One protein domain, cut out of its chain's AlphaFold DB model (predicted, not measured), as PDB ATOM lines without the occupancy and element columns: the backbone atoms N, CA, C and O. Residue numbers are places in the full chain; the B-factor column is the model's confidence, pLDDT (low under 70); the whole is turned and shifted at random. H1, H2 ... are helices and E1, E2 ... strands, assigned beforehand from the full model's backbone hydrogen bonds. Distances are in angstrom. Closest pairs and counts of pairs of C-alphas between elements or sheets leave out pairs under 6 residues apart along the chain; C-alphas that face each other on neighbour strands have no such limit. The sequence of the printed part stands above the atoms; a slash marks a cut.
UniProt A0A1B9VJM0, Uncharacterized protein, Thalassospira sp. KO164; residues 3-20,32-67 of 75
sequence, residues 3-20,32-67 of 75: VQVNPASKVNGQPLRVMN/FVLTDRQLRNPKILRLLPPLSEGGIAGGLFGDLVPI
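This is residues 3 to 20 and 32 to 67 of the 75 residues of an uncharacterized protein of Thalassospira sp. KO164 (UniProt A0A1B9VJM0). Little regular structure: two short strands, E1 and E2, pair side by side as a small antiparallel ribbon, with two long loops, residues 6 to 20 and 46 to 63, and a corner of two short helices, H1 and H2, around it. The loop 6 to 20 folds back on itself, residues 10 to 11 pairing antiparallel with 14 to 15. The 54 printed residues, of mixed class, run E1, H1, H2, E2, with 14 in named elements; the whole is compact, radius of gyration of the C-alphas 11.1 A, spanning 33 by 24 by 18 A.

E1, residues 3 to 5, and E2, residues 64 to 66, are antiparallel at 146 degrees; N 4 and O 65 are within hydrogen-bond range at 2.9 A. H1, residues 36 to 39, and H2, residues 42 to 45, are close but not clearly touching; their closest C-alphas, of Leu 39 and Leu 45, are 6.4 A apart. Both are too short for an O i to N i+4 pair. E1 and H2 are apart, as are H1 and E2.

E1, 7.1 A long, begins at C-alpha 3 (37.702, 3.250, -7.410); E2, 6.6 A, ends at C-alpha 66 (41.885, 2.052, -7.428). H1 measures 5.0 A, H2 4.9 A.

Residues 21 to 31 are not printed; C-alphas 20 and 32 are 12.3 A apart. H1 to H2 is a tight link, H2 to E2 a long one. Residues 8 to 12 and 49 to 62 have pLDDT under 70.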
ATOM      1  N   VAL A   3      37.458   4.233  -8.471       84.88
ATOM      2  CA  VAL A   3      37.702   3.250  -7.410       84.88
ATOM      3  C   VAL A   3      36.517   2.288  -7.302       84.88
ATOM      4  O   VAL A   3      35.461   2.524  -7.887       84.88
ATOM      5  N   GLN A   4      36.678   1.203  -6.558       85.00
ATOM      6  CA  GLN A   4      35.578   0.345  -6.112       85.00
ATOM      7  C   GLN A   4      35.860  -0.173  -4.708       85.00
ATOM      8  O   GLN A   4      37.015  -0.223  -4.291       85.00
ATOM      9  N   VAL A   5      34.817  -0.604  -4.004       83.69
ATOM     10  CA  VAL A   5      34.993  -1.383  -2.774       83.69
ATOM     11  C   VAL A   5      35.702  -2.693  -3.110       83.69
ATOM     12  O   VAL A   5      35.364  -3.322  -4.110       83.69
ATOM     13  N   ASN A   6      36.682  -3.099  -2.300       77.50
ATOM     14  CA  ASN A   6      37.466  -4.308  -2.524       77.50
ATOM     15  C   ASN A   6      36.550  -5.548  -2.590       77.50
ATOM     16  O   ASN A   6      36.032  -5.978  -1.555       77.50
ATOM     17  N   PRO A   7      36.370  -6.163  -3.774       70.44
ATOM     18  CA  PRO A   7      35.461  -7.294  -3.926       70.44
ATOM     19  C   PRO A   7      36.035  -8.592  -3.340       70.44
ATOM     20  O   PRO A   7      35.280  -9.528  -3.081       70.44
ATOM     21  N   ALA A   8      37.356  -8.666  -3.134       68.06
ATOM     22  CA  ALA A   8      38.026  -9.841  -2.585       68.06
ATOM     23  C   ALA A   8      37.912  -9.928  -1.054       68.06
ATOM     24  O   ALA A   8      38.123 -10.995  -0.477       68.06
ATOM     25  N   SER A   9      37.554  -8.829  -0.388       67.62
ATOM     26  CA  SER A   9      37.443  -8.790   1.065       67.62
ATOM     27  C   SER A   9      36.029  -9.134   1.533       67.62
ATOM     28  O   SER A   9      35.033  -8.554   1.096       67.62
ATOM     29  N   LYS A  10      35.951 -10.073   2.477       69.31
ATOM     30  CA  LYS A  10      34.734 -10.401   3.226       69.31
ATOM     31  C   LYS A  10      34.970 -10.140   4.710       69.31
ATOM     32  O   LYS A  10      36.029 -10.476   5.227       69.31
ATOM     33  N   VAL A  11      33.969  -9.594   5.393       66.94
ATOM     34  CA  VAL A  11      33.953  -9.412   6.852       66.94
ATOM     35  C   VAL A  11      32.833 -10.282   7.402       66.94
ATOM     36  O   VAL A  11      31.688 -10.157   6.972       66.94
ATOM     37  N   ASN A  12      33.156 -11.206   8.310       69.12
ATOM     38  CA  ASN A  12      32.193 -12.155   8.890       69.12
ATOM     39  C   ASN A  12      31.375 -12.926   7.830       69.12
ATOM     40  O   ASN A  12      30.167 -13.107   7.964       69.12
ATOM     41  N   GLY A  13      32.017 -13.323   6.725       74.06
ATOM     42  CA  GLY A  13      31.369 -14.032   5.614       74.06
ATOM     43  C   GLY A  13      30.513 -13.157   4.686       74.06
ATOM     44  O   GLY A  13      30.057 -13.646   3.653       74.06
ATOM     45  N   GLN A  14      30.339 -11.868   4.989       73.06
ATOM     46  CA  GLN A  14      29.598 -10.914   4.160       73.06
ATOM     47  C   GLN A  14      30.545 -10.073   3.290       73.06
ATOM     48  O   GLN A  14      31.687  -9.841   3.690       73.06
ATOM     49  N   PRO A  15      30.105  -9.589   2.112       73.19
ATOM     50  CA  PRO A  15      30.887  -8.645   1.317       73.19
ATOM     51  C   PRO A  15      31.250  -7.412   2.143       73.19
ATOM     52  O   PRO A  15      30.389  -6.871   2.841       73.19
ATOM     53  N   LEU A  16      32.502  -6.972   2.037       78.12
ATOM     54  CA  LEU A  16      32.964  -5.747   2.675       78.12
ATOM     55  C   LEU A  16      32.085  -4.557   2.256       78.12
ATOM     56  O   LEU A  16      31.705  -4.416   1.091       78.12
ATOM     57  N   ARG A  17      31.733  -3.719   3.231       81.62
ATOM     58  CA  ARG A  17      30.996  -2.468   3.033       81.62
ATOM     59  C   ARG A  17      31.802  -1.349   3.653       81.62
ATOM     60  O   ARG A  17      32.327  -1.508   4.749       81.62
ATOM     61  N   VAL A  18      31.866  -0.235   2.943       81.88
ATOM     62  CA  VAL A  18      32.728   0.890   3.293       81.88
ATOM     63  C   VAL A  18      31.838   2.098   3.438       81.88
ATOM     64  O   VAL A  18      31.211   2.514   2.466       81.88
ATOM     65  N   MET A  19      31.763   2.658   4.636       83.81
ATOM     66  CA  MET A  19      30.943   3.835   4.875       83.81
ATOM     67  C   MET A  19      31.657   5.083   4.352       83.81
ATOM     68  O   MET A  19      32.815   5.341   4.682       83.81
ATOM     69  N   ASN A  20      30.954   5.892   3.567       84.81
ATOM     70  CA  ASN A  20      31.425   7.198   3.148       84.81
ATOM     71  C   ASN A  20      31.335   8.176   4.335       84.81
ATOM     72  O   ASN A  20      30.229   8.484   4.792       84.81
ATOM     73  N   PHE A  32      32.946   3.343  -8.985       86.69
ATOM     74  CA  PHE A  32      32.503   4.730  -8.863       86.69
ATOM     75  C   PHE A  32      33.688   5.693  -8.938       86.69
ATOM     76  O   PHE A  32      34.854   5.294  -8.937       86.69
ATOM     77  N   VAL A  33      33.395   6.984  -9.061       88.31
ATOM     78  CA  VAL A  33      34.416   8.029  -9.152       88.31
ATOM     79  C   VAL A  33      34.392   8.851  -7.874       88.31
ATOM     80  O   VAL A  33      33.359   9.406  -7.514       88.31
ATOM     81  N   LEU A  34      35.542   8.940  -7.207       85.00
ATOM     82  CA  LEU A  34      35.765   9.921  -6.151       85.00
ATOM     83  C   LEU A  34      35.939  11.301  -6.776       85.00
ATOM     84  O   LEU A  34      36.760  11.471  -7.690       85.00
ATOM     85  N   THR A  35      35.177  12.264  -6.263       87.00
ATOM     86  CA  THR A  35      35.260  13.676  -6.656       87.00
ATOM     87  C   THR A  35      36.528  14.331  -6.103       87.00
ATOM     88  O   THR A  35      37.119  13.845  -5.138       87.00
ATOM     89  N   ASP A  36      36.947  15.471  -6.658       85.06
ATOM     90  CA  ASP A  36      38.121  16.199  -6.146       85.06
ATOM     91  C   ASP A  36      37.953  16.642  -4.691       85.06
ATOM     92  O   ASP A  36      38.905  16.623  -3.911       85.06
ATOM     93  N   ARG A  37      36.724  16.982  -4.289       86.56
ATOM     94  CA  ARG A  37      36.391  17.279  -2.891       86.56
ATOM     95  C   ARG A  37      36.666  16.074  -1.989       86.56
ATOM     96  O   ARG A  37      37.278  16.229  -0.936       86.56
ATOM     97  N   GLN A  38      36.261  14.883  -2.426       83.25
ATOM     98  CA  GLN A  38      36.481  13.633  -1.701       83.25
ATOM     99  C   GLN A  38      37.957  13.283  -1.580       83.25
ATOM    100  O   GLN A  38      38.410  12.886  -0.510       83.25
ATOM    101  N   LEU A  39      38.723  13.498  -2.648       80.88
ATOM    102  CA  LEU A  39      40.168  13.270  -2.662       80.88
ATOM    103  C   LEU A  39      40.945  14.252  -1.776       80.88
ATOM    104  O   LEU A  39      42.082  13.976  -1.419       80.88
ATOM    105  N   ARG A  40      40.343  15.375  -1.376       84.50
ATOM    106  CA  ARG A  40      40.921  16.297  -0.385       84.50
ATOM    107  C   ARG A  40      40.553  15.936   1.054       84.50
ATOM    108  O   ARG A  40      41.095  16.529   1.983       84.50
ATOM    109  N   ASN A  41      39.631  14.995   1.264       83.50
ATOM    110  CA  ASN A  41      39.199  14.607   2.599       83.50
ATOM    111  C   ASN A  41      40.170  13.567   3.190       83.50
ATOM    112  O   ASN A  41      40.225  12.437   2.696       83.50
ATOM    113  N   PRO A  42      40.884  13.878   4.289       82.06
ATOM    114  CA  PRO A  42      41.857  12.959   4.878       82.06
ATOM    115  C   PRO A  42      41.222  11.649   5.357       82.06
ATOM    116  O   PRO A  42      41.889  10.619   5.376       82.06
ATOM    117  N   LYS A  43      39.927  11.650   5.711       81.88
ATOM    118  CA  LYS A  43      39.213  10.422   6.085       81.88
ATOM    119  C   LYS A  43      39.020   9.491   4.891       81.88
ATOM    120  O   LYS A  43      39.135   8.291   5.072       81.88
ATOM    121  N   ILE A  44      38.757  10.030   3.699       82.00
ATOM    122  CA  ILE A  44      38.630   9.240   2.464       82.00
ATOM    123  C   ILE A  44      40.004   8.799   1.969       82.00
ATOM    124  O   ILE A  44      40.151   7.675   1.514       82.00
ATOM    125  N   LEU A  45      41.029   9.639   2.101       78.19
ATOM    126  CA  LEU A  45      42.392   9.246   1.743       78.19
ATOM    127  C   LEU A  45      42.902   8.072   2.587       78.19
ATOM    128  O   LEU A  45      43.583   7.206   2.057       78.19
ATOM    129  N   ARG A  46      42.513   7.993   3.866       77.38
ATOM    130  CA  ARG A  46      42.777   6.827   4.731       77.38
ATOM    131  C   ARG A  46      42.052   5.548   4.299       77.38
ATOM    132  O   ARG A  46      42.352   4.498   4.853       77.38
ATOM    133  N   LEU A  47      41.083   5.654   3.388       79.00
ATOM    134  CA  LEU A  47      40.392   4.523   2.768       79.00
ATOM    135  C   LEU A  47      41.089   4.026   1.492       79.00
ATOM    136  O   LEU A  47      40.714   3.004   0.922       79.00
ATOM    137  N   LEU A  48      42.086   4.766   1.010       76.19
ATOM    138  CA  LEU A  48      42.858   4.400  -0.166       76.19
ATOM    139  C   LEU A  48      44.181   3.755   0.265       76.19
ATOM    140  O   LEU A  48      44.775   4.182   1.258       76.19
ATOM    141  N   PRO A  49      44.692   2.772  -0.497       68.12
ATOM    142  CA  PRO A  49      46.002   2.202  -0.222       68.12
ATOM    143  C   PRO A  49      47.095   3.281  -0.352       68.12
ATOM    144  O   PRO A  49      47.041   4.095  -1.285       68.12
ATOM    145  N   PRO A  50      48.103   3.300   0.540       58.66
ATOM    146  CA  PRO A  50      49.205   4.250   0.450       58.66
ATOM    147  C   PRO A  50      50.038   3.989  -0.815       58.66
ATOM    148  O   PRO A  50      50.654   2.935  -0.976       58.66
ATOM    149  N   LEU A  51      50.076   4.972  -1.721       52.75
ATOM    150  CA  LEU A  51      50.872   4.912  -2.957       52.75
ATOM    151  C   LEU A  51      52.387   4.955  -2.678       52.75
ATOM    152  O   LEU A  51      53.170   4.423  -3.460       52.75
ATOM    153  N   SER A  52      52.789   5.571  -1.564       49.12
ATOM    154  CA  SER A  52      54.184   5.842  -1.196       49.12
ATOM    155  C   SER A  52      54.985   4.600  -0.792       49.12
ATOM    156  O   SER A  52      56.209   4.639  -0.830       49.12
ATOM    157  N   GLU A  53      54.320   3.509  -0.406       45.47
ATOM    158  CA  GLU A  53      54.970   2.327   0.187       45.47
ATOM    159  C   GLU A  53      54.891   1.074  -0.698       45.47
ATOM    160  O   GLU A  53      55.107  -0.040  -0.233       45.47
ATOM    161  N   GLY A  54      54.561   1.220  -1.987       41.44
ATOM    162  CA  GLY A  54      54.318   0.050  -2.838       41.44
ATOM    163  C   GLY A  54      53.047  -0.699  -2.428       41.44
ATOM    164  O   GLY A  54      52.992  -1.926  -2.514       41.44
ATOM    165  N   GLY A  55      52.030   0.046  -1.969       42.28
ATOM    166  CA  GLY A  55      50.746  -0.491  -1.538       42.28
ATOM    167  C   GLY A  55      50.173  -1.470  -2.560       42.28
ATOM    168  O   GLY A  55      49.903  -1.122  -3.712       42.28
ATOM    169  N   ILE A  56      50.006  -2.718  -2.130       41.72
ATOM    170  CA  ILE A  56      49.495  -3.804  -2.964       41.72
ATOM    171  C   ILE A  56      48.008  -3.552  -3.226       41.72
ATOM    172  O   ILE A  56      47.252  -3.210  -2.313       41.72
ATOM    173  N   ALA A  57      47.564  -3.760  -4.468       44.12
ATOM    174  CA  ALA A  57      46.142  -3.809  -4.789       44.12
ATOM    175  C   ALA A  57      45.449  -4.855  -3.891       44.12
ATOM    176  O   ALA A  57      45.660  -6.053  -4.052       44.12
ATOM    177  N   GLY A  58      44.656  -4.388  -2.922       49.72
ATOM    178  CA  GLY A  58      43.967  -5.231  -1.937       49.72
ATOM    179  C   GLY A  58      44.566  -5.243  -0.523       49.72
ATOM    180  O   GLY A  58      44.015  -5.917   0.345       49.72
ATOM    181  N   GLY A  59      45.647  -4.502  -0.257       41.84
ATOM    182  CA  GLY A  59      46.303  -4.451   1.052       41.84
ATOM    183  C   GLY A  59      45.770  -3.336   1.952       41.84
ATOM    184  O   GLY A  59      46.089  -2.173   1.737       41.84
ATOM    185  N   LEU A  60      44.946  -3.728   2.929       55.25
ATOM    186  CA  LEU A  60      44.640  -3.071   4.211       55.25
ATOM    187  C   LEU A  60      45.204  -1.651   4.394       55.25
ATOM    188  O   LEU A  60      46.304  -1.498   4.900       55.25
ATOM    189  N   PHE A  61      44.415  -0.643   4.017       48.94
ATOM    190  CA  PHE A  61      43.846   0.361   4.925       48.94
ATOM    191  C   PHE A  61      42.667   1.039   4.194       48.94
ATOM    192  O   PHE A  61      42.839   1.961   3.405       48.94
ATOM    193  N   GLY A  62      41.467   0.488   4.430       56.28
ATOM    194  CA  GLY A  62      40.158   1.112   4.200       56.28
ATOM    195  C   GLY A  62      39.494   0.937   2.828       56.28
ATOM    196  O   GLY A  62      38.715   1.777   2.397       56.28
ATOM    197  N   ASP A  63      39.669  -0.244   2.238       71.56
ATOM    198  CA  ASP A  63      38.611  -0.921   1.474       71.56
ATOM    199  C   ASP A  63      38.266  -0.370   0.082       71.56
ATOM    200  O   ASP A  63      37.506  -1.019  -0.641       71.56
ATOM    201  N   LEU A  64      38.810   0.775  -0.334       77.06
ATOM    202  CA  LEU A  64      38.652   1.292  -1.691       77.06
ATOM    203  C   LEU A  64      39.883   0.963  -2.528       77.06
ATOM    204  O   LEU A  64      40.984   1.450  -2.283       77.06
ATOM    205  N   VAL A  65      39.690   0.160  -3.570       78.12
ATOM    206  CA  VAL A  65      40.752  -0.162  -4.519       78.12
ATOM    207  C   VAL A  65      40.673   0.766  -5.729       78.12
ATOM    208  O   VAL A  65      39.590   0.923  -6.311       78.12
ATOM    209  N   PRO A  66      41.797   1.380  -6.146       78.88
ATOM    210  CA  PRO A  66      41.885   2.052  -7.428       78.88
ATOM    211  C   PRO A  66      41.499   1.066  -8.516       78.88
ATOM    212  O   PRO A  66      42.123   0.014  -8.667       78.88
ATOM    213  N   ILE A  67      40.498   1.417  -9.310       76.94
ATOM    214  CA  ILE A  67      40.385   0.777 -10.606       76.94
ATOM    215  C   ILE A  67      41.389   1.539 -11.436       76.94
ATOM    216  O   ILE A  67      41.143   2.690 -11.804       76.94
TER     217      ILE A  67